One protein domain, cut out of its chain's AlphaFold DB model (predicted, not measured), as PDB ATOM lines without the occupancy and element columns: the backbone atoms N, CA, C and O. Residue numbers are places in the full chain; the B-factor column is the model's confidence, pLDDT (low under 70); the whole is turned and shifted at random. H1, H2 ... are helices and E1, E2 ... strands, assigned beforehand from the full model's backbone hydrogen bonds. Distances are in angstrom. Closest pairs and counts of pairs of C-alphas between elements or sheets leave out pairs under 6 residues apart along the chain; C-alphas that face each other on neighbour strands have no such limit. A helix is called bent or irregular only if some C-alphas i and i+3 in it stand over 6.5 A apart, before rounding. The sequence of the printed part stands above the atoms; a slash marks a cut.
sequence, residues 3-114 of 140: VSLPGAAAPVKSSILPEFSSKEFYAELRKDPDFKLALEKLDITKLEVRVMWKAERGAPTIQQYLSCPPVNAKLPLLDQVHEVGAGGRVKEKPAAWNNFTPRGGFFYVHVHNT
ATOM      1  N   VAL A   3      -3.691  35.053 -36.959       89.38
ATOM      2  CA  VAL A   3      -2.512  34.237 -37.265       89.38
ATOM      3  C   VAL A   3      -1.436  35.099 -37.906       89.38
ATOM      4  O   VAL A   3      -1.687  35.786 -38.891       89.38
ATOM      5  N   SER A   4      -0.228  35.056 -37.359       89.38
ATOM      6  CA  SER A   4       0.956  35.729 -37.885       89.38
ATOM      7  C   SER A   4       1.956  34.684 -38.376       89.38
ATOM      8  O   SER A   4       2.473  33.900 -37.580       89.38
ATOM      9  N   LEU A   5       2.211  34.673 -39.687       86.81
ATOM     10  CA  LEU A   5       3.216  33.816 -40.318       86.81
ATOM     11  C   LEU A   5       4.584  34.512 -40.418       86.81
ATOM     12  O   LEU A   5       4.645  35.746 -40.437       86.81
ATOM     13  N   PRO A   6       5.689  33.750 -40.544       82.75
ATOM     14  CA  PRO A   6       7.004  34.317 -40.804       82.75
ATOM     15  C   PRO A   6       6.992  35.204 -42.057       82.75
ATOM     16  O   PRO A   6       6.628  34.754 -43.139       82.75
ATOM     17  N   GLY A   7       7.405  36.464 -41.910       76.62
ATOM     18  CA  GLY A   7       7.459  37.428 -43.017       76.62
ATOM     19  C   GLY A   7       6.128  38.108 -43.361       76.62
ATOM     20  O   GLY A   7       6.114  38.968 -44.237       76.62
ATOM     21  N   ALA A   8       5.029  37.781 -42.674       79.50
ATOM     22  CA  ALA A   8       3.764  38.490 -42.844       79.50
ATOM     23  C   ALA A   8       3.836  39.902 -42.237       79.50
ATOM     24  O   ALA A   8       4.311  40.079 -41.115       79.50
ATOM     25  N   ALA A   9       3.320  40.902 -42.960       75.25
ATOM     26  CA  ALA A   9       3.286  42.291 -42.495       75.25
ATOM     27  C   ALA A   9       2.295  42.513 -41.337       75.25
ATOM     28  O   ALA A   9       2.514  43.373 -40.487       75.25
ATOM     29  N   ALA A  10       1.212  41.731 -41.288       80.81
ATOM     30  CA  ALA A  10       0.194  41.808 -40.248       80.81
ATOM     31  C   ALA A  10      -0.426  40.426 -39.968       80.81
ATOM     32  O   ALA A  10      -0.398  39.555 -40.841       80.81
ATOM     33  N   PRO A  11      -1.002  40.202 -38.771       85.06
ATOM     34  CA  PRO A  11      -1.787  39.005 -38.498       85.06
ATOM     35  C   PRO A  11      -3.083  38.971 -39.317       85.06
ATOM     36  O   PRO A  11      -3.806  39.965 -39.381       85.06
ATOM     37  N   VAL A  12      -3.418  37.807 -39.864       86.94
ATOM     38  CA  VAL A  12      -4.622  37.576 -40.673       86.94
ATOM     39  C   VAL A  12      -5.658  36.816 -39.847       86.94
ATOM     40  O   VAL A  12      -5.317  35.973 -39.015       86.94
ATOM     41  N   LYS A  13      -6.942  37.141 -40.013       88.06
ATOM     42  CA  LYS A  13      -8.015  36.478 -39.266       88.06
ATOM     43  C   LYS A  13      -8.220  35.066 -39.816       88.06
ATOM     44  O   LYS A  13      -8.452  34.911 -41.003       88.06
ATOM     45  N   SER A  14      -8.202  34.067 -38.941       85.69
ATOM     46  CA  SER A  14      -8.469  32.670 -39.294       85.69
ATOM     47  C   SER A  14      -9.423  32.016 -38.288       85.69
ATOM     48  O   SER A  14      -9.502  32.421 -37.111       85.69
ATOM     49  N   SER A  15     -10.168  31.028 -38.779       84.38
ATOM     50  CA  SER A  15     -11.063  30.167 -38.009       84.38
ATOM     51  C   SER A  15     -10.310  28.891 -37.654       84.38
ATOM     52  O   SER A  15     -10.124  28.020 -38.492       84.38
ATOM     53  N   ILE A  16      -9.843  28.810 -36.412       82.06
ATOM     54  CA  ILE A  16      -9.088  27.665 -35.896       82.06
ATOM     55  C   ILE A  16      -9.979  26.970 -34.883       82.06
ATOM     56  O   ILE A  16     -10.499  27.635 -33.979       82.06
ATOM     57  N   LEU A  17     -10.165  25.663 -35.050       84.00
ATOM     58  CA  LEU A  17     -10.963  24.874 -34.126       84.00
ATOM     59  C   LEU A  17     -10.166  24.564 -32.845       84.00
ATOM     60  O   LEU A  17      -8.948  24.375 -32.920       84.00
ATOM     61  N   PRO A  18     -10.818  24.533 -31.669       77.62
ATOM     62  CA  PRO A  18     -10.140  24.312 -30.390       77.62
ATOM     63  C   PRO A  18      -9.374  22.999 -30.271       77.62
ATOM     64  O   PRO A  18      -8.320  22.956 -29.640       77.62
ATOM     65  N   GLU A  19      -9.892  21.953 -30.898       84.06
ATOM     66  CA  GLU A  19      -9.352  20.599 -30.891       84.06
ATOM     67  C   GLU A  19      -8.086  20.431 -31.739       84.06
ATOM     68  O   GLU A  19      -7.423  19.401 -31.640       84.06
ATOM     69  N   PHE A  20      -7.720  21.428 -32.551       84.94
ATOM     70  CA  PHE A  20      -6.591  21.284 -33.458       84.94
ATOM     71  C   PHE A  20      -5.266  21.160 -32.712       84.94
ATOM     72  O   PHE A  20      -4.846  22.037 -31.949       84.94
ATOM     73  N   SER A  21      -4.554  20.085 -33.032       85.31
ATOM     74  CA  SER A  21      -3.114  19.972 -32.828       85.31
ATOM     75  C   SER A  21      -2.353  20.935 -33.748       85.31
ATOM     76  O   SER A  21      -2.884  21.456 -34.735       85.31
ATOM     77  N   SER A  22      -1.059  21.141 -33.484       82.12
ATOM     78  CA  SER A  22      -0.209  21.956 -34.367       82.12
ATOM     79  C   SER A  22      -0.172  21.423 -35.805       82.12
ATOM     80  O   SER A  22      -0.140  22.205 -36.755       82.12
ATOM     81  N   LYS A  23      -0.238  20.099 -35.988       84.44
ATOM     82  CA  LYS A  23      -0.248  19.455 -37.308       84.44
ATOM     83  C   LYS A  23      -1.536  19.747 -38.080       84.44
ATOM     84  O   LYS A  23      -1.467  20.091 -39.259       84.44
ATOM     85  N   GLU A  24      -2.687  19.620 -37.426       86.25
ATOM     86  CA  GLU A  24      -3.996  19.912 -38.032       86.25
ATOM     87  C   GLU A  24      -4.137  21.394 -38.347       86.25
ATOM     88  O   GLU A  24      -4.605  21.751 -39.422       86.25
ATOM     89  N   PHE A  25      -3.617  22.259 -37.478       88.00
ATOM     90  CA  PHE A  25      -3.533  23.689 -37.737       88.00
ATOM     91  C   PHE A  25      -2.756  24.018 -39.013       88.00
ATOM     92  O   PHE A  25      -3.254  24.773 -39.845       88.00
ATOM     93  N   TYR A  26      -1.576  23.428 -39.232       86.19
ATOM     94  CA  TYR A  26      -0.848  23.640 -40.489       86.19
ATOM     95  C   TYR A  26      -1.587  23.074 -41.704       86.19
ATOM     96  O   TYR A  26      -1.527  23.666 -42.783       86.19
ATOM     97  N   ALA A  27      -2.267  21.935 -41.551       86.69
ATOM     98  CA  ALA A  27      -3.080  21.363 -42.618       86.69
ATOM     99  C   ALA A  27      -4.253  22.284 -42.982       86.69
ATOM    100  O   ALA A  27      -4.534  22.452 -44.167       86.69
ATOM    101  N   GLU A  28      -4.883  22.915 -41.992       87.19
ATOM    102  CA  GLU A  28      -5.972  23.863 -42.211       87.19
ATOM    103  C   GLU A  28      -5.477  25.154 -42.858       87.19
ATOM    104  O   GLU A  28      -6.022  25.576 -43.875       87.19
ATOM    105  N   LEU A  29      -4.384  25.738 -42.356       85.88
ATOM    106  CA  LEU A  29      -3.820  26.946 -42.958       85.88
ATOM    107  C   LEU A  29      -3.410  26.737 -44.422       85.88
ATOM    108  O   LEU A  29      -3.479  27.667 -45.212       85.88
ATOM    109  N   ARG A  30      -3.008  25.529 -44.826       85.81
ATOM    110  CA  ARG A  30      -2.694  25.238 -46.237       85.81
ATOM    111  C   ARG A  30      -3.909  25.250 -47.162       85.81
ATOM    112  O   ARG A  30      -3.725  25.398 -48.371       85.81
ATOM    113  N   LYS A  31      -5.117  25.052 -46.628       84.81
ATOM    114  CA  LYS A  31      -6.357  25.138 -47.413       84.81
ATOM    115  C   LYS A  31      -6.721  26.586 -47.719       84.81
ATOM    116  O   LYS A  31      -7.377  26.848 -48.721       84.81
ATOM    117  N   ASP A  32      -6.287  27.504 -46.867       81.88
ATOM    118  CA  ASP A  32      -6.556  28.922 -47.003       81.88
ATOM    119  C   ASP A  32      -5.579  29.555 -48.020       81.88
ATOM    120  O   ASP A  32      -4.354  29.471 -47.846       81.88
ATOM    121  N   PRO A  33      -6.088  30.168 -49.105       81.19
ATOM    122  CA  PRO A  33      -5.250  30.753 -50.148       81.19
ATOM    123  C   PRO A  33      -4.329  31.866 -49.626       81.19
ATOM    124  O   PRO A  33      -3.222  32.007 -50.155       81.19
ATOM    125  N   ASP A  34      -4.723  32.589 -48.572       78.56
ATOM    126  CA  ASP A  34      -3.936  33.688 -48.000       78.56
ATOM    127  C   ASP A  34      -2.663  33.179 -47.308       78.56
ATOM    128  O   ASP A  34      -1.637  33.865 -47.262       78.56
ATOM    129  N   PHE A  35      -2.698  31.948 -46.794       80.88
ATOM    130  CA  PHE A  35      -1.581  31.331 -46.078       80.88
ATOM    131  C   PHE A  35      -0.814  30.308 -46.921       80.88
ATOM    132  O   PHE A  35       0.368  30.068 -46.653       80.88
ATOM    133  N   LYS A  36      -1.441  29.726 -47.952       81.38
ATOM    134  CA  LYS A  36      -0.856  28.671 -48.794       81.38
ATOM    135  C   LYS A  36       0.509  29.058 -49.369       81.38
ATOM    136  O   LYS A  36       1.487  28.354 -49.133       81.38
ATOM    137  N   LEU A  37       0.598  30.207 -50.045       79.31
ATOM    138  CA  LEU A  37       1.843  30.668 -50.681       79.31
ATOM    139  C   LEU A  37       2.968  30.930 -49.670       79.31
ATOM    140  O   LEU A  37       4.144  30.711 -49.967       79.31
ATOM    141  N   ALA A  38       2.617  31.416 -48.479       80.00
ATOM    142  CA  ALA A  38       3.580  31.671 -47.416       80.00
ATOM    143  C   ALA A  38       4.090  30.360 -46.797       80.00
ATOM    144  O   ALA A  38       5.281  30.237 -46.528       80.00
ATOM    145  N   LEU A  39       3.213  29.369 -46.612       81.88
ATOM    146  CA  LEU A  39       3.556  28.072 -46.023       81.88
ATOM    147  C   LEU A  39       4.296  27.132 -46.978       81.88
ATOM    148  O   LEU A  39       5.096  26.328 -46.509       81.88
ATOM    149  N   GLU A  40       4.074  27.217 -48.291       82.50
ATOM    150  CA  GLU A  40       4.791  26.399 -49.288       82.50
ATOM    151  C   GLU A  40       6.307  26.634 -49.272       82.50
ATOM    152  O   GLU A  40       7.083  25.719 -49.535       82.50
ATOM    153  N   LYS A  41       6.740  27.847 -48.916       80.38
ATOM    154  CA  LYS A  41       8.161  28.222 -48.836       80.38
ATOM    155  C   LYS A  41       8.813  27.863 -47.498       80.38
ATOM    156  O   LYS A  41      10.006  28.104 -47.322       80.38
ATOM    157  N   LEU A  42       8.042  27.351 -46.538       81.38
ATOM    158  CA  LEU A  42       8.487  27.123 -45.169       81.38
ATOM    159  C   LEU A  42       8.626  25.629 -44.865       81.38
ATOM    160  O   LEU A  42       7.774  24.809 -45.197       81.38
ATOM    161  N   ASP A  43       9.704  25.290 -44.166       83.69
ATOM    162  CA  ASP A  43       9.955  23.947 -43.658       83.69
ATOM    163  C   ASP A  43       9.207  23.751 -42.333       83.69
ATOM    164  O   ASP A  43       9.641  24.262 -41.302       83.69
ATOM    165  N   ILE A  44       8.090  23.011 -42.358       82.12
ATOM    166  CA  ILE A  44       7.231  22.764 -41.181       82.12
ATOM    167  C   ILE A  44       8.012  22.168 -40.007       82.12
ATOM    168  O   ILE A  44       7.680  22.445 -38.857       82.12
ATOM    169  N   THR A  45       9.066  21.389 -40.267       83.44
ATOM    170  CA  THR A  45       9.873  20.781 -39.194       83.44
ATOM    171  C   THR A  45      10.659  21.813 -38.384       83.44
ATOM    172  O   THR A  45      11.090  21.525 -37.269       83.44
ATOM    173  N   LYS A  46      10.807  23.026 -38.923       86.94
ATOM    174  CA  LYS A  46      11.487  24.174 -38.314       86.94
ATOM    175  C   LYS A  46      10.507  25.285 -37.949       86.94
ATOM    176  O   LYS A  46      10.899  26.445 -37.834       86.94
ATOM    177  N   LEU A  47       9.222  24.961 -37.816       88.00
ATOM    178  CA  LEU A  47       8.220  25.915 -37.371       88.00
ATOM    179  C   LEU A  47       7.793  25.613 -35.939       88.00
ATOM    180  O   LEU A  47       7.476  24.483 -35.579       88.00
ATOM    181  N   GLU A  48       7.735  26.667 -35.139       91.31
ATOM    182  CA  GLU A  48       7.178  26.647 -33.795       91.31
ATOM    183  C   GLU A  48       5.900  27.477 -33.764       91.31
ATOM    184  O   GLU A  48       5.868  28.604 -34.259       91.31
ATOM    185  N   VAL A  49       4.846  26.942 -33.152       91.69
ATOM    186  CA  VAL A  49       3.587  27.669 -32.947       91.69
ATOM    187  C   VAL A  49       3.544  28.193 -31.520       91.69
ATOM    188  O   VAL A  49       3.914  27.494 -30.581       91.69
ATOM    189  N   ARG A  50       3.083  29.429 -31.351       94.00
ATOM    190  CA  ARG A  50       2.913  30.090 -30.054       94.00
ATOM    191  C   ARG A  50       1.518  30.684 -30.007       94.00
ATOM    192  O   ARG A  50       1.114  31.347 -30.963       94.00
ATOM    193  N   VAL A  51       0.781  30.438 -28.927       93.69
ATOM    194  CA  VAL A  51      -0.615  30.876 -28.801       93.69
ATOM    195  C   VAL A  51      -0.751  31.800 -27.602       93.69
ATOM    196  O   VAL A  51      -0.356  31.475 -26.485       93.69
ATOM    197  N   MET A  52      -1.315  32.973 -27.853       94.69
ATOM    198  CA  MET A  52      -1.451  34.037 -26.876       94.69
ATOM    199  C   MET A  52      -2.873  34.568 -26.816       94.69
ATOM    200  O   MET A  52      -3.592  34.580 -27.817       94.69
ATOM    201  N   TRP A  53      -3.242  35.098 -25.657       95.31
ATOM    202  CA  TRP A  53      -4.464  35.866 -25.464       95.31
ATOM    203  C   TRP A  53      -4.154  37.255 -24.901       95.31
ATOM    204  O   TRP A  53      -3.302  37.409 -24.021       95.31
ATOM    205  N   LYS A  54      -4.866  38.268 -25.404       93.75
ATOM    206  CA  LYS A  54      -4.845  39.651 -24.911       93.75
ATOM    207  C   LYS A  54      -6.264  40.146 -24.683       93.75
ATOM    208  O   LYS A  54      -7.123  39.963 -25.542       93.75
ATOM    209  N   ALA A  55      -6.473  40.853 -23.577       91.69
ATOM    210  CA  ALA A  55      -7.723  41.568 -23.330       91.69
ATOM    211  C   ALA A  55      -7.920  42.718 -24.334       91.69
ATOM    212  O   ALA A  55      -9.009  42.912 -24.868       91.69
ATOM    213  N   GLU A  56      -6.845  43.454 -24.624       88.50
ATOM    214  CA  GLU A  56      -6.872  44.639 -25.481       88.50
ATOM    215  C   GLU A  56      -6.553  44.331 -26.944       88.50
ATOM    216  O   GLU A  56      -5.807  43.402 -27.275       88.50
ATOM    217  N   ARG A  57      -7.095  45.166 -27.836       84.69
ATOM    218  CA  ARG A  57      -6.862  45.064 -29.276       84.69
ATOM    219  C   ARG A  57      -5.446  45.521 -29.616       84.69
ATOM    220  O   ARG A  57      -4.999  46.575 -29.182       84.69
ATOM    221  N   GLY A  58      -4.769  44.746 -30.453       85.12
ATOM    222  CA  GLY A  58      -3.440  45.071 -30.965       85.12
ATOM    223  C   GLY A  58      -2.541  43.850 -30.898       85.12
ATOM    224  O   GLY A  58      -2.444  43.204 -29.852       85.12
ATOM    225  N   ALA A  59      -1.895  43.524 -32.016       85.25
ATOM    226  CA  ALA A  59      -1.048  42.344 -32.108       85.25
ATOM    227  C   ALA A  59       0.045  42.355 -31.019       85.25
ATOM    228  O   ALA A  59       0.602  43.419 -30.727       85.25
ATOM    229  N   PRO A  60       0.352  41.206 -30.390       89.00
ATOM    230  CA  PRO A  60       1.545  41.069 -29.573       89.00
ATOM    231  C   PRO A  60       2.805  41.449 -30.357       89.00
ATOM    232  O   PRO A  60       2.896  41.224 -31.566       89.00
ATOM    233  N   THR A  61       3.785  42.020 -29.664       89.62
ATOM    234  CA  THR A  61       5.096  42.306 -30.253       89.62
ATOM    235  C   THR A  61       5.884  41.011 -30.458       89.62
ATOM    236  O   THR A  61       5.624  39.993 -29.813       89.62
ATOM    237  N   ILE A  62       6.907  41.041 -31.317       86.88
ATOM    238  CA  ILE A  62       7.790  39.880 -31.527       86.88
ATOM    239  C   ILE A  62       8.433  39.435 -30.205       86.88
ATOM    240  O   ILE A  62       8.488  38.244 -29.926       86.88
ATOM    241  N   GLN A  63       8.859  40.372 -29.354       89.06
ATOM    242  CA  GLN A  63       9.432  40.049 -28.042       89.06
ATOM    243  C   GLN A  63       8.436  39.318 -27.137       89.06
ATOM    244  O   GLN A  63       8.819  38.379 -26.443       89.06
ATOM    245  N   GLN A  64       7.158  39.706 -27.172       91.12
ATOM    246  CA  GLN A  64       6.107  39.002 -26.440       91.12
ATOM    247  C   GLN A  64       5.960  37.579 -26.968       91.12
ATOM    248  O   GLN A  64       6.049  36.643 -26.178       91.12
ATOM    249  N   TYR A  65       5.841  37.393 -28.285       90.00
ATOM    250  CA  TYR A  65       5.775  36.051 -28.867       90.00
ATOM    251  C   TYR A  65       6.979  35.191 -28.488       90.00
ATOM    252  O   TYR A  65       6.799  34.060 -28.051       90.00
ATOM    253  N   LEU A  66       8.197  35.724 -28.584       88.50
ATOM    254  CA  LEU A  66       9.412  34.981 -28.247       88.50
ATOM    255  C   LEU A  66       9.533  34.664 -26.746       88.50
ATOM    256  O   LEU A  66      10.179  33.681 -26.392       88.50
ATOM    257  N   SER A  67       8.870  35.440 -25.883       89.38
ATOM    258  CA  SER A  67       8.787  35.175 -24.438       89.38
ATOM    259  C   SER A  67       7.775  34.077 -24.078       89.38
ATOM    260  O   SER A  67       7.837  33.528 -22.983       89.38
ATOM    261  N   CYS A  68       6.834  33.754 -24.970       90.75
ATOM    262  CA  CYS A  68       5.876  32.664 -24.784       90.75
ATOM    263  C   CYS A  68       6.487  31.339 -25.236       90.75
ATOM    264  O   CYS A  68       6.911  31.275 -26.384       90.75
ATOM    265  N   PRO A  69       6.487  30.273 -24.426       90.25
ATOM    266  CA  PRO A  69       6.923  28.951 -24.865       90.25
ATOM    267  C   PRO A  69       6.228  28.486 -26.162       90.25
ATOM    268  O   PRO A  69       5.067  28.840 -26.400       90.25
ATOM    269  N   PRO A  70       6.914  27.704 -27.016       91.88
ATOM    270  CA  PRO A  70       6.262  27.023 -28.124       91.88
ATOM    271  C   PRO A  70       5.278  25.976 -27.599       91.88
ATOM    272  O   PRO A  70       5.521  25.327 -26.581       91.88
ATOM    273  N   VAL A  71       4.169  25.803 -28.310       92.06
ATOM    274  CA  VAL A  71       3.176  24.780 -27.979       92.06
ATOM    275  C   VAL A  71       3.763  23.384 -28.144       92.06
ATOM    276  O   VAL A  71       4.509  23.088 -29.083       92.06
ATOM    277  N   ASN A  72       3.363  22.483 -27.260       90.25
ATOM    278  CA  ASN A  72       3.606  21.066 -27.414       90.25
ATOM    279  C   ASN A  72       2.681  20.508 -28.504       90.25
ATOM    280  O   ASN A  72       1.460  20.564 -28.375       90.25
ATOM    281  N   ALA A  73       3.268  19.922 -29.549       84.81
ATOM    282  CA  ALA A  73       2.541  19.341 -30.680       84.81
ATOM    283  C   ALA A  73       1.614  18.167 -30.306       84.81
ATOM    284  O   ALA A  73       0.742  17.811 -31.094       84.81
ATOM    285  N   LYS A  74       1.809  17.552 -29.131       86.12
ATOM    286  CA  LYS A  74       0.988  16.434 -28.633       86.12
ATOM    287  C   LYS A  74      -0.310  16.878 -27.959       86.12
ATOM    288  O   LYS A  74      -1.135  16.027 -27.648       86.12
ATOM    289  N   LEU A  75      -0.457  18.169 -27.680       88.12
ATOM    290  CA  LEU A  75      -1.613  18.735 -26.996       88.12
ATOM    291  C   LEU A  75      -2.359  19.687 -27.945       88.12
ATOM    292  O   LEU A  75      -1.733  20.244 -28.854       88.12
ATOM    293  N   PRO A  76      -3.666  19.910 -27.733       89.94
ATOM    294  CA  PRO A  76      -4.411  20.910 -28.485       89.94
ATOM    295  C   PRO A  76      -3.763  22.293 -28.370       89.94
ATOM    296  O   PRO A  76      -3.239  22.684 -27.320       89.94
ATOM    297  N   LEU A  77      -3.791  23.054 -29.463       89.50
ATOM    298  CA  LEU A  77      -3.217  24.400 -29.506       89.50
ATOM    299  C   LEU A  77      -3.884  25.332 -28.498       89.50
ATOM    300  O   LEU A  77      -3.213  26.105 -27.814       89.50
ATOM    301  N   LEU A  78      -5.211  25.249 -28.411       91.62
ATOM    302  CA  LEU A  78      -6.013  26.133 -27.576       91.62
ATOM    303  C   LEU A  78      -6.037  25.724 -26.100       91.62
ATOM    304  O   LEU A  78      -6.619  26.443 -25.296       91.62
ATOM    305  N   ASP A  79      -5.341  24.654 -25.719       93.38
ATOM    306  CA  ASP A  79      -5.111  24.305 -24.311       93.38
ATOM    307  C   ASP A  79      -3.848  24.963 -23.739       93.38
ATOM    308  O   ASP A  79      -3.604  24.939 -22.532       93.38
ATOM    309  N   GLN A  80      -3.042  25.581 -24.605       94.38
ATOM    310  CA  GLN A  80      -1.704  26.080 -24.292       94.38
ATOM    311  C   GLN A  80      -1.604  27.598 -24.489       94.38
ATOM    312  O   GLN A  80      -0.608  28.115 -24.995       94.38
ATOM    313  N   VAL A  81      -2.662  28.329 -24.129       94.25
ATOM    314  CA  VAL A  81      -2.756  29.771 -24.380       94.25
ATOM    315  C   VAL A  81      -2.089  30.554 -23.256       94.25
ATOM    316  O   VAL A  81      -2.463  30.437 -22.088       94.25
ATOM    317  N   HIS A  82      -1.133  31.409 -23.614       95.69
ATOM    318  CA  HIS A  82      -0.480  32.308 -22.666       95.69
ATOM    319  C   HIS A  82      -1.133  33.692 -22.656       95.69
ATOM    320  O   HIS A  82      -1.287  34.349 -23.686       95.69
ATOM    321  N   GLU A  83      -1.491  34.176 -21.470       94.75
ATOM    322  CA  GLU A  83      -2.026  35.527 -21.297       94.75
ATOM    323  C   GLU A  83      -0.914  36.574 -21.363       94.75
ATOM    324  O   GLU A  83       0.099  36.464 -20.672       94.75
ATOM    325  N   VAL A  84      -1.142  37.636 -22.131       93.44
ATOM    326  CA  VAL A  84      -0.334  38.855 -22.090       93.44
ATOM    327  C   VAL A  84      -1.067  39.879 -21.224       93.44
ATOM    328  O   VAL A  84      -2.136  40.370 -21.591       93.44
ATOM    329  N   GLY A  85      -0.505  40.177 -20.052       87.44
ATOM    330  CA  GLY A  85      -1.088  41.106 -19.083       87.44
ATOM    331  C   GLY A  85      -0.923  42.582 -19.467       87.44
ATOM    332  O   GLY A  85      -0.201  42.918 -20.405       87.44
ATOM    333  N   ALA A  86      -1.533  43.473 -18.678       79.00
ATOM    334  CA  ALA A  86      -1.600  44.924 -18.925       79.00
ATOM    335  C   ALA A  86      -0.234  45.652 -19.008       79.00
ATOM    336  O   ALA A  86      -0.151  46.753 -19.530       79.00
ATOM    337  N   GLY A  87       0.859  45.032 -18.553       78.69
ATOM    338  CA  GLY A  87       2.230  45.544 -18.721       78.69
ATOM    339  C   GLY A  87       2.991  44.923 -19.896       78.69
ATOM    340  O   GLY A  87       4.218  44.990 -19.937       78.69
ATOM    341  N   GLY A  88       2.302  44.205 -20.784       83.31
ATOM    342  CA  GLY A  88       2.912  43.474 -21.889       83.31
ATOM    343  C   GLY A  88       3.698  42.225 -21.479       83.31
ATOM    344  O   GLY A  88       4.370  41.637 -22.325       83.31
ATOM    345  N   ARG A  89       3.624  41.809 -20.208       88.88
ATOM    346  CA  ARG A  89       4.267  40.588 -19.710       88.88
ATOM    347  C   ARG A  89       3.437  39.358 -20.051       88.88
ATOM    348  O   ARG A  89       2.229  39.345 -19.828       88.88
ATOM    349  N   VAL A  90       4.113  38.323 -20.535       92.25
ATOM    350  CA  VAL A  90       3.520  37.010 -20.796       92.25
ATOM    351  C   VAL A  90       3.475  36.221 -19.491       92.25
ATOM    352  O   VAL A  90       4.485  36.131 -18.793       92.25
ATOM    353  N   LYS A  91       2.316  35.662 -19.141       90.69
ATOM    354  CA  LYS A  91       2.197  34.754 -17.997       90.69
ATOM    355  C   LYS A  91       2.913  33.439 -18.294       90.69
ATOM    356  O   LYS A  91       2.763  32.867 -19.370       90.69
ATOM    357  N   GLU A  92       3.658  32.953 -17.307       85.88
ATOM    358  CA  GLU A  92       4.457  31.729 -17.418       85.88
ATOM    359  C   GLU A  92       3.590  30.481 -17.605       85.88
ATOM    360  O   GLU A  92       3.902  29.624 -18.426       85.88
ATOM    361  N   LYS A  93       2.476  30.389 -16.870       90.56
ATOM    362  CA  LYS A  93       1.575  29.238 -16.949       90.56
ATOM    363  C   LYS A  93       0.585  29.411 -18.105       90.56
ATOM    364  O   LYS A  93      -0.132  30.418 -18.108       90.56
ATOM    365  N   PRO A  94       0.510  28.452 -19.045       93.56
ATOM    366  CA  PRO A  94      -0.563  28.433 -20.024       93.56
ATOM    367  C   PRO A  94      -1.896  28.112 -19.345       93.56
ATOM    368  O   PRO A  94      -1.942  27.506 -18.270       93.56
ATOM    369  N   ALA A  95      -2.985  28.489 -20.001       92.56
ATOM    370  CA  ALA A  95      -4.326  28.051 -19.652       92.56
ATOM    371  C   ALA A  95      -5.112  27.707 -20.920       92.56
ATOM    372  O   ALA A  95      -4.819  28.204 -22.009       92.56
ATOM    373  N   ALA A  96      -6.138  26.875 -20.765       93.19
ATOM    374  CA  ALA A  96      -7.029  26.555 -21.867       93.19
ATOM    375  C   ALA A  96      -7.891  27.761 -22.263       93.19
ATOM    376  O   ALA A  96      -8.238  28.602 -21.428       93.19
ATOM    377  N   TRP A  97      -8.241  27.838 -23.546       91.56
ATOM    378  CA  TRP A  97      -8.974  28.943 -24.169       91.56
ATOM    379  C   TRP A  97     -10.311  29.249 -23.488       91.56
ATOM    380  O   TRP A  97     -10.711  30.411 -23.420       91.56
ATOM    381  N   ASN A  98     -10.969  28.230 -22.935       92.06
ATOM    382  CA  ASN A  98     -12.218  28.354 -22.184       92.06
ATOM    383  C   ASN A  98     -12.088  29.203 -20.904       92.06
ATOM    384  O   ASN A  98     -13.081  29.750 -20.438       92.06
ATOM    385  N   ASN A  99     -10.878  29.387 -20.363       91.50
ATOM    386  CA  ASN A  99     -10.628  30.314 -19.252       91.50
ATOM    387  C   ASN A  99     -10.619  31.781 -19.705       91.50
ATOM    388  O   ASN A  99     -10.715  32.697 -18.885       91.50
ATOM    389  N   PHE A 100     -10.478  32.018 -21.009       90.56
ATOM    390  CA  PHE A 100     -10.377  33.348 -21.599       90.56
ATOM    391  C   PHE A 100     -11.652  33.769 -22.326       90.56
ATOM    392  O   PHE A 100     -11.955  34.958 -22.355       90.56
ATOM    393  N   THR A 101     -12.439  32.833 -22.866       86.06
ATOM    394  CA  THR A 101     -13.683  33.166 -23.579       86.06
ATOM    395  C   THR A 101     -14.677  34.009 -22.776       86.06
ATOM    396  O   THR A 101     -15.189  34.965 -23.359       86.06
ATOM    397  N   PRO A 102     -14.908  33.789 -21.463       91.00
ATOM    398  CA  PRO A 102     -15.830  34.628 -20.695       91.00
ATOM    399  C   PRO A 102     -15.285  36.044 -20.465       91.00
ATOM    400  O   PRO A 102     -16.042  36.958 -20.161       91.00
ATOM    401  N   ARG A 103     -13.966  36.232 -20.605       90.06
ATOM    402  CA  ARG A 103     -13.264  37.507 -20.392       90.06
ATOM    403  C   ARG A 103     -13.240  38.382 -21.652       90.06
ATOM    404  O   ARG A 103     -12.786  39.520 -21.582       90.06
ATOM    405  N   GLY A 104     -13.694  37.864 -22.797       88.88
ATOM    406  CA  GLY A 104     -13.572  38.536 -24.091       88.88
ATOM    407  C   GLY A 104     -12.125  38.594 -24.595       88.88
ATOM    408  O   GLY A 104     -11.305  37.743 -24.261       88.88
ATOM    409  N   GLY A 105     -11.798  39.586 -25.424       90.69
ATOM    410  CA  GLY A 105     -10.441  39.802 -25.941       90.69
ATOM    411  C   GLY A 105     -10.122  39.050 -27.236       90.69
ATOM    412  O   GLY A 105     -11.004  38.690 -28.020       90.69
ATOM    413  N   PHE A 106      -8.829  38.861 -27.494       92.06
ATOM    414  CA  PHE A 106      -8.317  38.408 -28.781       92.06
ATOM    415  C   PHE A 106      -7.250  37.327 -28.620       92.06
ATOM    416  O   PHE A 106      -6.294  37.472 -27.859       92.06
ATOM    417  N   PHE A 107      -7.402  36.264 -29.406       92.88
ATOM    418  CA  PHE A 107      -6.420  35.194 -29.524       92.88
ATOM    419  C   PHE A 107      -5.506  35.436 -30.721       92.88
ATOM    420  O   PHE A 107      -5.981  35.701 -31.835       92.88
ATOM    421  N   TYR A 108      -4.213  35.283 -30.482       93.06
ATOM    422  CA  TYR A 108      -3.149  35.469 -31.450       93.06
ATOM    423  C   TYR A 108      -2.301  34.204 -31.531       93.06
ATOM    424  O   TYR A 108      -1.826  33.701 -30.517       93.06
ATOM    425  N   VAL A 109      -2.093  33.713 -32.742       92.56
ATOM    426  CA  VAL A 109      -1.223  32.584 -33.049       92.56
ATOM    427  C   VAL A 109      -0.047  33.117 -33.841       92.56
ATOM    428  O   VAL A 109      -0.227  33.757 -34.876       92.56
ATOM    429  N   HIS A 110       1.158  32.857 -33.364       92.19
ATOM    430  CA  HIS A 110       2.380  33.201 -34.067       92.19
ATOM    431  C   HIS A 110       3.106  31.937 -34.485       92.19
ATOM    432  O   HIS A 110       3.362  31.056 -33.665       92.19
ATOM    433  N   VAL A 111       3.436  31.869 -35.769       91.00
ATOM    434  CA  VAL A 111       4.288  30.834 -36.331       91.00
ATOM    435  C   VAL A 111       5.685  31.424 -36.463       91.00
ATOM    436  O   VAL A 111       5.911  32.357 -37.233       91.00
ATOM    437  N   HIS A 112       6.619  30.885 -35.691       90.25
ATOM    438  CA  HIS A 112       8.018  31.274 -35.692       90.25
ATOM    439  C   HIS A 112       8.833  30.277 -36.519       90.25
ATOM    440  O   HIS A 112       8.683  29.072 -36.350       90.25
ATOM    441  N   ASN A 113       9.696  30.771 -37.410       88.69
ATOM    442  CA  ASN A 113      10.624  29.933 -38.166       88.69
ATOM    443  C   ASN A 113      11.977  29.878 -37.445       88.69
ATOM    444  O   ASN A 113      12.647  30.906 -37.338       88.69
ATOM    445  N   THR A 114      12.366  28.689 -36.988       85.38
ATOM    446  CA  THR A 114      13.630  28.414 -36.288       85.38
ATOM    447  C   THR A 114      14.770  28.037 -37.233       85.38
ATOM    448  O   THR A 114      15.892  27.805 -36.781       85.38
TER     449      THR A 114
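Overview. This is residues 3 to 114 of the 140 residues of an uncharacterized protein of Methanosarcinales archaeon (UniProt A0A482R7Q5). This compact body has little regular structure: a ribbon of two long strands, E1 and E3, runs through its middle, with short E2 beside E1, H3 packed on this sheet and long unnamed links around. H1 grazes the sheet, and H2 is beyond one end. The 112 printed residues, mixed in class, have 41 in H1 H2 E1 H3 E2 E3; the mixed sheet runs E2 E1 E3, radius of gyration of the C-alphas 13.1 A, spans 36 by 27 by 22 A.

Arrangement. Find residues 3 to 4, paired parallel with 109 to 110 of E3, residues 106 to 113. H1, residues 22 to 29, only grazes the sheet. H2, residues 33 to 40, is close to H1 but not clearly touching: C-alphas 29 and 35, the closest, are 5.8 A apart. E1, residues 47 to 54, is antiparallel to E3, N 50 to O 110 2.8 A. H3, residues 62 to 67, is on the sheet, its C-alpha 65 6.7 A from C-alpha 50, the closest in E1. E2, residues 82 to 84, is parallel to E1, N 82 to O 51 3.0 A; E1, H3, E2 form a strand-helix-strand unit, parallel strands with a helix between, its crossover left-handed. O i to N i+4 pairs are within hydrogen-bond range throughout H1 and H3, but 2 of 4 in H2, irregular with C-alphas 34 and 37 7.1 A apart.

Along the chain. H1 starts at C-alpha 22 (-0.209, 21.956, -34.367). E1 spans 22.7 A; E3 spans 22.8 A, to C-alpha 113 (10.624, 29.933, -38.166).

Size, cuts and confidence. C-alphas 41 and 102, the farthest apart, are 37.5 A apart. The links H3 to E2 and E2 to E3 are long. The printed part has no cut, and no printed residue is under 70 in pLDDT.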